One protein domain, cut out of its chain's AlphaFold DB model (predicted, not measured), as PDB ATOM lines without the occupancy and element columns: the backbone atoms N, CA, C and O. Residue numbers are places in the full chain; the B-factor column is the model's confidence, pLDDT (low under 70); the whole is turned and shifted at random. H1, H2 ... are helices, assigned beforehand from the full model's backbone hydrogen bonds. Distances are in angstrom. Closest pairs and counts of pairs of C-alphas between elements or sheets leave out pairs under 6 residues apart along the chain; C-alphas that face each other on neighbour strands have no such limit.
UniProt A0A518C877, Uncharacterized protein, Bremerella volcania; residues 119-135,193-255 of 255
ATOM      1  N   VAL A 119      16.848  -5.342-112.841       76.56
ATOM      2  CA  VAL A 119      18.081  -5.738-113.555       76.56
ATOM      3  C   VAL A 119      18.738  -6.936-112.869       76.56
ATOM      4  O   VAL A 119      19.113  -7.902-113.535       76.56
ATOM      5  N   ASP A 120      18.797  -6.920-111.537       81.31
ATOM      6  CA  ASP A 120      19.380  -8.013-110.755       81.31
ATOM      7  C   ASP A 120      18.618  -9.329-110.931       81.31
ATOM      8  O   ASP A 120      19.239 -10.383-111.078       81.31
ATOM      9  N   LEU A 121      17.281  -9.273-110.964       85.81
ATOM     10  CA  LEU A 121      16.441 -10.460-111.104       85.81
ATOM     11  C   LEU A 121      16.521 -11.042-112.518       85.81
ATOM     12  O   LEU A 121      16.667 -12.253-112.668       85.81
ATOM     13  N   THR A 122      16.487 -10.203-113.554       89.81
ATOM     14  CA  THR A 122      16.691 -10.656-114.937       89.81
ATOM     15  C   THR A 122      18.069 -11.296-115.104       89.81
ATOM     16  O   THR A 122      18.171 -12.394-115.650       89.81
ATOM     17  N   ASN A 123      19.122 -10.677-114.561       91.31
ATOM     18  CA  ASN A 123      20.473 -11.239-114.601       91.31
ATOM     19  C   ASN A 123      20.573 -12.560-113.819       91.31
ATOM     20  O   ASN A 123      21.277 -13.470-114.254       91.31
ATOM     21  N   LEU A 124      19.867 -12.692-112.687       92.44
ATOM     22  CA  LEU A 124      19.783 -13.946-111.932       92.44
ATOM     23  C   LEU A 124      19.137 -15.046-112.780       92.44
ATOM     24  O   LEU A 124      19.720 -16.116-112.936       92.44
ATOM     25  N   ILE A 125      17.958 -14.773-113.340       94.81
ATOM     26  CA  ILE A 125      17.177 -15.724-114.140       94.81
ATOM     27  C   ILE A 125      17.981 -16.188-115.355       94.81
ATOM     28  O   ILE A 125      18.182 -17.387-115.545       94.81
ATOM     29  N   GLU A 126      18.478 -15.252-116.160       95.88
ATOM     30  CA  GLU A 126      19.172 -15.587-117.401       95.88
ATOM     31  C   GLU A 126      20.562 -16.180-117.160       95.88
ATOM     32  O   GLU A 126      20.960 -17.128-117.842       95.88
ATOM     33  N   GLY A 127      21.297 -15.674-116.167       96.38
ATOM     34  CA  GLY A 127      22.600 -16.223-115.801       96.38
ATOM     35  C   GLY A 127      22.494 -17.646-115.245       96.38
ATOM     36  O   GLY A 127      23.325 -18.498-115.565       96.38
ATOM     37  N   VAL A 128      21.447 -17.948-114.465       97.38
ATOM     38  CA  VAL A 128      21.175 -19.314-113.991       97.38
ATOM     39  C   VAL A 128      20.700 -20.211-115.131       97.38
ATOM     40  O   VAL A 128      21.153 -21.351-115.216       97.38
ATOM     41  N   ALA A 129      19.856 -19.716-116.040       97.69
ATOM     42  CA  ALA A 129      19.459 -20.470-117.226       97.69
ATOM     43  C   ALA A 129      20.681 -20.862-118.075       97.69
ATOM     44  O   ALA A 129      20.823 -22.031-118.436       97.69
ATOM     45  N   LEU A 130      21.608 -19.923-118.311       97.62
ATOM     46  CA  LEU A 130      22.879 -20.195-118.985       97.62
ATOM     47  C   LEU A 130      23.682 -21.275-118.247       97.62
ATOM     48  O   LEU A 130      24.170 -22.202-118.881       97.62
ATOM     49  N   LEU A 131      23.798 -21.179-116.919       97.19
ATOM     50  CA  LEU A 131      24.550 -22.138-116.107       97.19
ATOM     51  C   LEU A 131      23.957 -23.555-116.141       97.19
ATOM     52  O   LEU A 131      24.710 -24.527-116.115       97.19
ATOM     53  N   LEU A 132      22.630 -23.676-116.181       96.56
ATOM     54  CA  LEU A 132      21.930 -24.961-116.172       96.56
ATOM     55  C   LEU A 132      21.856 -25.618-117.561       96.56
ATOM     56  O   LEU A 132      21.958 -26.839-117.650       96.56
ATOM     57  N   LEU A 133      21.672 -24.835-118.630       96.69
ATOM     58  CA  LEU A 133      21.575 -25.346-120.007       96.69
ATOM     59  C   LEU A 133      22.940 -25.510-120.676       96.69
ATOM     60  O   LEU A 133      23.132 -26.411-121.488       96.69
ATOM     61  N   HIS A 134      23.879 -24.626-120.352       97.06
ATOM     62  CA  HIS A 134      25.174 -24.522-121.010       97.06
ATOM     63  C   HIS A 134      26.275 -24.303-119.954       97.06
ATOM     64  O   HIS A 134      26.855 -23.214-119.862       97.06
ATOM     65  N   PRO A 135      26.585 -25.325-119.134       96.81
ATOM     66  CA  PRO A 135      27.571 -25.197-118.063       96.81
ATOM     67  C   PRO A 135      28.974 -24.881-118.603       96.81
ATOM     68  O   PRO A 135      29.679 -24.047-118.029       96.81
ATOM     69  N   ARG A 193      28.778 -10.290-120.251       94.19
ATOM     70  CA  ARG A 193      28.867  -9.497-119.011       94.19
ATOM     71  C   ARG A 193      27.509  -9.365-118.326       94.19
ATOM     72  O   ARG A 193      27.451  -9.477-117.112       94.19
ATOM     73  N   ARG A 194      26.435  -9.193-119.102       94.56
ATOM     74  CA  ARG A 194      25.054  -9.142-118.592       94.56
ATOM     75  C   ARG A 194      24.602 -10.487-118.010       94.56
ATOM     76  O   ARG A 194      23.990 -10.521-116.952       94.56
ATOM     77  N   LEU A 195      24.951 -11.592-118.673       95.31
ATOM     78  CA  LEU A 195      24.633 -12.956-118.228       95.31
ATOM     79  C   LEU A 195      25.507 -13.444-117.060       95.31
ATOM     80  O   LEU A 195      25.216 -14.479-116.457       95.31
ATOM     81  N   LYS A 196      26.610 -12.752-116.749       94.25
ATOM     82  CA  LYS A 196      27.492 -13.119-115.639       94.25
ATOM     83  C   LYS A 196      26.769 -12.830-114.327       94.25
ATOM     84  O   LYS A 196      26.460 -11.686-114.020       94.25
ATOM     85  N   LEU A 197      26.538 -13.876-113.536       92.94
ATOM     86  CA  LEU A 197      25.978 -13.718-112.197       92.94
ATOM     87  C   LEU A 197      26.914 -12.848-111.350       92.94
ATOM     88  O   LEU A 197      28.094 -13.182-111.197       92.94
ATOM     89  N   SER A 198      26.364 -11.776-110.777       89.69
ATOM     90  CA  SER A 198      27.003 -11.033-109.691       89.69
ATOM     91  C   SER A 198      27.267 -11.959-108.497       89.69
ATOM     92  O   SER A 198      26.686 -13.048-108.396       89.69
ATOM     93  N   THR A 199      28.133 -11.541-107.573       86.62
ATOM     94  CA  THR A 199      28.424 -12.304-106.347       86.62
ATOM     95  C   THR A 199      27.138 -12.625-105.577       86.62
ATOM     96  O   THR A 199      26.882 -13.791-105.279       86.62
ATOM     97  N   LYS A 200      26.265 -11.626-105.403       87.25
ATOM     98  CA  LYS A 200      24.925 -11.746-104.805       87.25
ATOM     99  C   LYS A 200      24.041 -12.785-105.494       87.25
ATOM    100  O   LYS A 200      23.465 -13.665-104.847       87.25
ATOM    101  N   ASN A 201      23.938 -12.717-106.822       90.19
ATOM    102  CA  ASN A 201      23.109 -13.648-107.586       90.19
ATOM    103  C   ASN A 201      23.660 -15.078-107.516       90.19
ATOM    104  O   ASN A 201      22.895 -16.039-107.413       90.19
ATOM    105  N   ARG A 202      24.990 -15.228-107.501       92.69
ATOM    106  CA  ARG A 202      25.655 -16.518-107.300       92.69
ATOM    107  C   ARG A 202      25.365 -17.096-105.914       92.69
ATOM    108  O   ARG A 202      24.942 -18.246-105.836       92.69
ATOM    109  N   GLN A 203      25.514 -16.311-104.847       89.94
ATOM    110  CA  GLN A 203      25.194 -16.737-103.479       89.94
ATOM    111  C   GLN A 203      23.713 -17.116-103.334       89.94
ATOM    112  O   GLN A 203      23.399 -18.145-102.738       89.94
ATOM    113  N   THR A 204      22.805 -16.337-103.934       92.69
ATOM    114  CA  THR A 204      21.362 -16.632-103.952       92.69
ATOM    115  C   THR A 204      21.083 -17.973-104.628       92.69
ATOM    116  O   THR A 204      20.368 -18.812-104.079       92.69
ATOM    117  N   TYR A 205      21.686 -18.212-105.795       95.38
ATOM    118  CA  TYR A 205      21.569 -19.482-106.504       95.38
ATOM    119  C   TYR A 205      22.144 -20.658-105.697       95.38
ATOM    120  O   TYR A 205      21.518 -21.715-105.597       95.38
ATOM    121  N   GLU A 206      23.305 -20.489-105.064       94.81
ATOM    122  CA  GLU A 206      23.915 -21.509-104.204       94.81
ATOM    123  C   GLU A 206      23.077 -21.803-102.952       94.81
ATOM    124  O   GLU A 206      22.948 -22.962-102.545       94.81
ATOM    125  N   LEU A 207      22.481 -20.778-102.337       94.38
ATOM    126  CA  LEU A 207      21.550 -20.944-101.225       94.38
ATOM    127  C   LEU A 207      20.298 -21.702-101.674       94.38
ATOM    128  O   LEU A 207      19.922 -22.664-101.007       94.38
ATOM    129  N   TRP A 208      19.703 -21.342-102.815       96.62
ATOM    130  CA  TRP A 208      18.565 -22.062-103.391       96.62
ATOM    131  C   TRP A 208      18.899 -23.537-103.647       96.62
ATOM    132  O   TRP A 208      18.156 -24.417-103.215       96.62
ATOM    133  N   ARG A 209      20.057 -23.844-104.250       96.75
ATOM    134  CA  ARG A 209      20.495 -25.236-104.475       96.75
ATOM    135  C   ARG A 209      20.597 -26.030-103.176       96.75
ATOM    136  O   ARG A 209      20.093 -27.151-103.103       96.75
ATOM    137  N   ARG A 210      21.236 -25.457-102.148       96.50
ATOM    138  CA  ARG A 210      21.355 -26.084-100.820       96.50
ATOM    139  C   ARG A 210      19.986 -26.261-100.163       96.50
ATOM    140  O   ARG A 210      19.713 -27.320 -99.599       96.50
ATOM    141  N   ALA A 211      19.110 -25.267-100.284       96.56
ATOM    142  CA  ALA A 211      17.749 -25.332 -99.772       96.56
ATOM    143  C   ALA A 211      16.967 -26.472-100.437       96.56
ATOM    144  O   ALA A 211      16.398 -27.301 -99.734       96.56
ATOM    145  N   LYS A 212      17.018 -26.604-101.768       97.19
ATOM    146  CA  LYS A 212      16.372 -27.714-102.489       97.19
ATOM    147  C   LYS A 212      16.929 -29.074-102.071       97.19
ATOM    148  O   LYS A 212      16.147 -29.980-101.805       97.19
ATOM    149  N   ALA A 213      18.252 -29.203-101.960       96.88
ATOM    150  CA  ALA A 213      18.911 -30.452-101.570       96.88
ATOM    151  C   ALA A 213      18.605 -30.887-100.125       96.88
ATOM    152  O   ALA A 213      18.622 -32.074 -99.823       96.88
ATOM    153  N   THR A 214      18.318 -29.936 -99.233       97.44
ATOM    154  CA  THR A 214      18.039 -30.196 -97.811       97.44
ATOM    155  C   THR A 214      16.567 -30.022 -97.448       97.44
ATOM    156  O   THR A 214      16.257 -29.874 -96.271       97.44
ATOM    157  N   HIS A 215      15.656 -29.975 -98.425       96.44
ATOM    158  CA  HIS A 215      14.230 -29.702 -98.189       96.44
ATOM    159  C   HIS A 215      13.991 -28.477 -97.280       96.44
ATOM    160  O   HIS A 215      13.144 -28.482 -96.392       96.44
ATOM    161  N   PHE A 216      14.764 -27.412 -97.507       95.38
ATOM    162  CA  PHE A 216      14.747 -26.137 -96.786       95.38
ATOM    163  C   PHE A 216      15.164 -26.204 -95.305       95.38
ATOM    164  O   PHE A 216      15.048 -25.205 -94.590       95.38
ATOM    165  N   HIS A 217      15.723 -27.327 -94.835       95.31
ATOM    166  CA  HIS A 217      16.263 -27.431 -93.476       95.31
ATOM    167  C   HIS A 217      17.499 -26.549 -93.257       95.31
ATOM    168  O   HIS A 217      17.683 -26.048 -92.150       95.31
ATOM    169  N   CYS A 218      18.312 -26.298 -94.292       93.81
ATOM    170  CA  CYS A 218      19.490 -25.434 -94.171       93.81
ATOM    171  C   CYS A 218      19.176 -23.929 -94.172       93.81
ATOM    172  O   CYS A 218      20.086 -23.129 -93.976       93.81
ATOM    173  N   VAL A 219      17.930 -23.524 -94.450       93.19
ATOM    174  CA  VAL A 219      17.553 -22.106 -94.513       93.19
ATOM    175  C   VAL A 219      17.251 -21.614 -93.093       93.19
ATOM    176  O   VAL A 219      16.363 -22.170 -92.437       93.19
ATOM    177  N   PRO A 220      17.942 -20.579 -92.587       89.75
ATOM    178  CA  PRO A 220      17.620 -19.976 -91.297       89.75
ATOM    179  C   PRO A 220      16.164 -19.500 -91.225       89.75
ATOM    180  O   PRO A 220      15.609 -19.012 -92.208       89.75
ATOM    181  N   ASN A 221      15.539 -19.584 -90.046       89.00
ATOM    182  CA  ASN A 221      14.121 -19.226 -89.884       89.00
ATOM    183  C   ASN A 221      13.800 -17.772 -90.268       89.00
ATOM    184  O   ASN A 221      12.699 -17.519 -90.749       89.00
ATOM    185  N   HIS A 222      14.743 -16.841 -90.091       84.62
ATOM    186  CA  HIS A 222      14.548 -15.447 -90.495       84.62
ATOM    187  C   HIS A 222      14.483 -15.294 -92.025       84.62
ATOM    188  O   HIS A 222      13.639 -14.553 -92.512       84.62
ATOM    189  N   LEU A 223      15.270 -16.066 -92.792       88.56
ATOM    190  CA  LEU A 223      15.218 -16.056 -94.263       88.56
ATOM    191  C   LEU A 223      14.011 -16.809 -94.829       88.56
ATOM    192  O   LEU A 223      13.552 -16.497 -95.919       88.56
ATOM    193  N   LYS A 224      13.449 -17.781 -94.098       90.81
ATOM    194  CA  LYS A 224      12.231 -18.491 -94.542       90.81
ATOM    195  C   LYS A 224      11.017 -17.573 -94.692       90.81
ATOM    196  O   LYS A 224      10.093 -17.915 -95.418       90.81
ATOM    197  N   ARG A 225      10.997 -16.461 -93.955       89.62
ATOM    198  CA  ARG A 225       9.925 -15.456 -93.990       89.62
ATOM    199  C   ARG A 225      10.310 -14.222 -94.802       89.62
ATOM    200  O   ARG A 225       9.530 -13.279 -94.848       89.62
ATOM    201  N   ASP A 226      11.498 -14.220 -95.400       87.00
ATOM    202  CA  ASP A 226      11.992 -13.090 -96.170       87.00
ATOM    203  C   ASP A 226      11.317 -13.075 -97.557       87.00
ATOM    204  O   ASP A 226      11.457 -14.045 -98.317       87.00
ATOM    205  N   PRO A 227      10.561 -12.015 -97.899       84.81
ATOM    206  CA  PRO A 227       9.813 -11.954 -99.151       84.81
ATOM    207  C   PRO A 227      10.729 -11.911-100.379       84.81
ATOM    208  O   PRO A 227      10.369 -12.457-101.425       84.81
ATOM    209  N   ILE A 228      11.928 -11.333-100.264       85.12
ATOM    210  CA  ILE A 228      12.883 -11.239-101.371       85.12
ATOM    211  C   ILE A 228      13.471 -12.619-101.662       85.12
ATOM    212  O   ILE A 228      13.502 -13.049-102.819       85.12
ATOM    213  N   VAL A 229      13.878 -13.348-100.618       90.31
ATOM    214  CA  VAL A 229      14.372 -14.727-100.756       90.31
ATOM    215  C   VAL A 229      13.286 -15.626-101.344       90.31
ATOM    216  O   VAL A 229      13.555 -16.365-102.291       90.31
ATOM    217  N   ALA A 230      12.054 -15.536-100.833       91.38
ATOM    218  CA  ALA A 230      10.925 -16.317-101.333       91.38
ATOM    219  C   ALA A 230      10.644 -16.041-102.820       91.38
ATOM    220  O   ALA A 230      10.536 -16.984-103.608       91.38
ATOM    221  N   ARG A 231      10.598 -14.761-103.220       89.88
ATOM    222  CA  ARG A 231      10.421 -14.333-104.617       89.88
ATOM    223  C   ARG A 231      11.522 -14.889-105.516       89.88
ATOM    224  O   ARG A 231      11.238 -15.500-106.545       89.88
ATOM    225  N   ASN A 232      12.781 -14.735-105.116       91.94
ATOM    226  CA  ASN A 232      13.909 -15.169-105.936       91.94
ATOM    227  C   ASN A 232      13.976 -16.696-106.045       91.94
ATOM    228  O   ASN A 232      14.244 -17.223-107.123       91.94
ATOM    229  N   PHE A 233      13.650 -17.425-104.976       95.44
ATOM    230  CA  PHE A 233      13.543 -18.883-105.018       95.44
ATOM    231  C   PHE A 233      12.417 -19.370-105.927       95.44
ATOM    232  O   PHE A 233      12.612 -20.364-106.626       95.44
ATOM    233  N   ALA A 234      11.274 -18.679-105.953       95.00
ATOM    234  CA  ALA A 234      10.186 -19.003-106.870       95.00
ATOM    235  C   ALA A 234      10.640 -18.881-108.336       95.00
ATOM    236  O   ALA A 234      10.478 -19.826-109.108       95.00
ATOM    237  N   HIS A 235      11.311 -17.780-108.693       94.69
ATOM    238  CA  HIS A 235      11.864 -17.599-110.038       94.69
ATOM    239  C   HIS A 235      12.916 -18.656-110.400       94.69
ATOM    240  O   HIS A 235      12.903 -19.180-111.515       94.69
ATOM    241  N   LEU A 236      13.803 -19.015-109.468       96.19
ATOM    242  CA  LEU A 236      14.798 -20.071-109.689       96.19
ATOM    243  C   LEU A 236      14.154 -21.449-109.891       96.19
ATOM    244  O   LEU A 236      14.591 -22.208-110.758       96.19
ATOM    245  N   ASP A 237      13.094 -21.763-109.144       97.69
ATOM    246  CA  ASP A 237      12.318 -22.989-109.338       97.69
ATOM    247  C   ASP A 237      11.653 -23.029-110.721       97.69
ATOM    248  O   ASP A 237      11.630 -24.087-111.358       97.69
ATOM    249  N   ASP A 238      11.143 -21.901-111.211       97.38
ATOM    250  CA  ASP A 238      10.539 -21.818-112.541       97.38
ATOM    251  C   ASP A 238      11.573 -21.989-113.658       97.38
ATOM    252  O   ASP A 238      11.339 -22.779-114.577       97.38
ATOM    253  N   VAL A 239      12.744 -21.353-113.544       97.00
ATOM    254  CA  VAL A 239      13.870 -21.572-114.471       97.00
ATOM    255  C   VAL A 239      14.278 -23.043-114.477       97.00
ATOM    256  O   VAL A 239      14.370 -23.656-115.540       97.00
ATOM    257  N   ALA A 240      14.457 -23.655-113.304       97.25
ATOM    258  CA  ALA A 240      14.845 -25.058-113.202       97.25
ATOM    259  C   ALA A 240      13.818 -25.998-113.859       97.25
ATOM    260  O   ALA A 240      14.198 -26.920-114.585       97.25
ATOM    261  N   LYS A 241      12.514 -25.752-113.664       97.31
ATOM    262  CA  LYS A 241      11.440 -26.514-114.325       97.31
ATOM    263  C   LYS A 241      11.469 -26.344-115.843       97.31
ATOM    264  O   LYS A 241      11.269 -27.323-116.560       97.31
ATOM    265  N   GLN A 242      11.694 -25.128-116.345       96.56
ATOM    266  CA  GLN A 242      11.790 -24.866-117.785       96.56
ATOM    267  C   GLN A 242      12.970 -25.620-118.407       96.56
ATOM    268  O   GLN A 242      12.789 -26.312-119.408       96.56
ATOM    269  N   VAL A 243      14.140 -25.579-117.765       95.69
ATOM    270  CA  VAL A 243      15.329 -26.320-118.212       95.69
ATOM    271  C   VAL A 243      15.072 -27.826-118.248       95.69
ATOM    272  O   VAL A 243      15.368 -28.475-119.250       95.69
ATOM    273  N   GLN A 244      14.450 -28.385-117.207       95.75
ATOM    274  CA  GLN A 244      14.100 -29.809-117.176       95.75
ATOM    275  C   GLN A 244      13.152 -30.210-118.313       95.75
ATOM    276  O   GLN A 244      13.280 -31.306-118.857       95.75
ATOM    277  N   ARG A 245      12.197 -29.348-118.688       96.19
ATOM    278  CA  ARG A 245      11.301 -29.603-119.829       96.19
ATOM    279  C   ARG A 245      12.070 -29.623-121.149       96.19
ATOM    280  O   ARG A 245      11.879 -30.559-121.919       96.19
ATOM    281  N   LEU A 246      12.963 -28.655-121.369       94.38
ATOM    282  CA  LEU A 246      13.799 -28.587-122.574       94.38
ATOM    283  C   LEU A 246      14.703 -29.821-122.712       94.38
ATOM    284  O   LEU A 246      14.756 -30.432-123.776       94.38
ATOM    285  N   GLN A 247      15.344 -30.243-121.620       93.00
ATOM    286  CA  GLN A 247      16.194 -31.439-121.604       93.00
ATOM    287  C   GLN A 247      15.406 -32.727-121.880       93.00
ATOM    288  O   GLN A 247      15.904 -33.633-122.541       93.00
ATOM    289  N   ARG A 248      14.158 -32.820-121.401       93.81
ATOM    290  CA  ARG A 248      13.281 -33.960-121.713       93.81
ATOM    291  C   ARG A 248      12.846 -33.971-123.175       93.81
ATOM    292  O   ARG A 248      12.765 -35.051-123.744       93.81
ATOM    293  N   SER A 249      12.590 -32.806-123.777       94.25
ATOM    294  CA  SER A 249      12.255 -32.735-125.204       94.25
ATOM    295  C   SER A 249      13.428 -33.113-126.108       94.25
ATOM    296  O   SER A 249      13.208 -33.764-127.118       94.25
ATOM    297  N   THR A 250      14.670 -32.776-125.743       91.19
ATOM    298  CA  THR A 250      15.849 -33.134-126.549       91.19
ATOM    299  C   THR A 250      16.277 -34.591-126.382       91.19
ATOM    300  O   THR A 250      16.845 -35.163-127.304       91.19
ATOM    301  N   ALA A 251      16.000 -35.213-125.233       90.00
ATOM    302  CA  ALA A 251      16.285 -36.632-124.995       90.00
ATOM    303  C   ALA A 251      15.255 -37.592-125.634       90.00
ATOM    304  O   ALA A 251      15.422 -38.807-125.543       90.00
ATOM    305  N   GLY A 252      14.175 -37.063-126.221       78.81
ATOM    306  CA  GLY A 252      12.950 -37.792-126.549       78.81
ATOM    307  C   GLY A 252      12.703 -38.158-128.016       78.81
ATOM    308  O   GLY A 252      11.562 -38.481-128.325       78.81
ATOM    309  N   GLU A 253      13.700 -38.149-128.907       47.75
ATOM    310  CA  GLU A 253      13.542 -38.679-130.276       47.75
ATOM    311  C   GLU A 253      14.722 -39.580-130.672       47.75
ATOM    312  O   GLU A 253      15.834 -39.115-130.921       47.75
ATOM    313  N   PRO A 254      14.462 -40.888-130.794       54.72
ATOM    314  CA  PRO A 254      14.620 -41.554-132.073       54.72
ATOM    315  C   PRO A 254      13.238 -41.705-132.712       54.72
ATOM    316  O   PRO A 254      12.354 -42.350-132.144       54.72
ATOM    317  N   SER A 255      13.060 -41.072-133.874       52.34
ATOM    318  CA  SER A 255      12.044 -41.494-134.847       52.34
ATOM    319  C   SER A 255      12.413 -42.851-135.438       52.34
ATOM    320  O   SER A 255      13.629 -43.079-135.641       52.34
TER     321      SER A 255
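Overview. This is residues 119 to 135 and 193 to 255 of the 255 residues of an uncharacterized protein of Bremerella volcania (UniProt A0A518C877). One long helix, H4, makes the backbone of the model; H1 packs side by side with part of it, and H2 crosses it near its first residues and also packs on H1. Short H3 sits near the beginning of H4, while at the other end residues 248 to 255 stick out free. The printed part has 80 residues with four named helices, in the order H1, H2, H3, H4, and no named strand; the class is all helix. It is only just loose, close to compact, with a radius of gyration of the C-alphas of 14.1 A, and spans 51 by 31 by 17 A.

Along the chain. Find C-alpha 227 at (9.813, -11.954, -99.151); from there H4, residues 227 to 250, runs 35.2 A to C-alpha 250 at (15.849, -33.134, -126.549). H1, residues 119 to 133, begins at C-alpha 119 at (18.081, -5.738, -113.555) and is 20.9 A long. H2 is residues 199 to 213, 21.0 A long, and H3 is residues 221 to 224.

Arrangement. Start at H4, whose residues 232 to 243 alone touch H1, the same way at a shallow tilt of 32 degrees; the closest C-alphas, of Ala 129 and Val 239, are 6.3 A apart. With residues 204 to 208 alone H2 touches H4, only just about perpendicular at 72 degrees; the closest C-alphas, of Trp 208 and Phe 233, are 6.2 A apart. H1 and H2 touch at a steep tilt of 55 degrees, the closest C-alphas, of Leu 124 and Asn 201, being 5.5 A apart. H3 is close to H4 but not clearly touching, and is apart from H1 and H2. In H1, H2 and H4 every O i to N i+4 pair is within hydrogen-bond range; H3 is too short for one.

Size, cuts and confidence. Look at His 222 and Ser 255 for the two C-alphas farthest apart, 51.5 A. Residues 136 to 192 are not printed, and C-alphas 135 and 193 are 15.8 A apart across the cut. The link from H2 to H3 is short and that from H3 to H4 tight. The pLDDT is under 70 at residues 253 to 255.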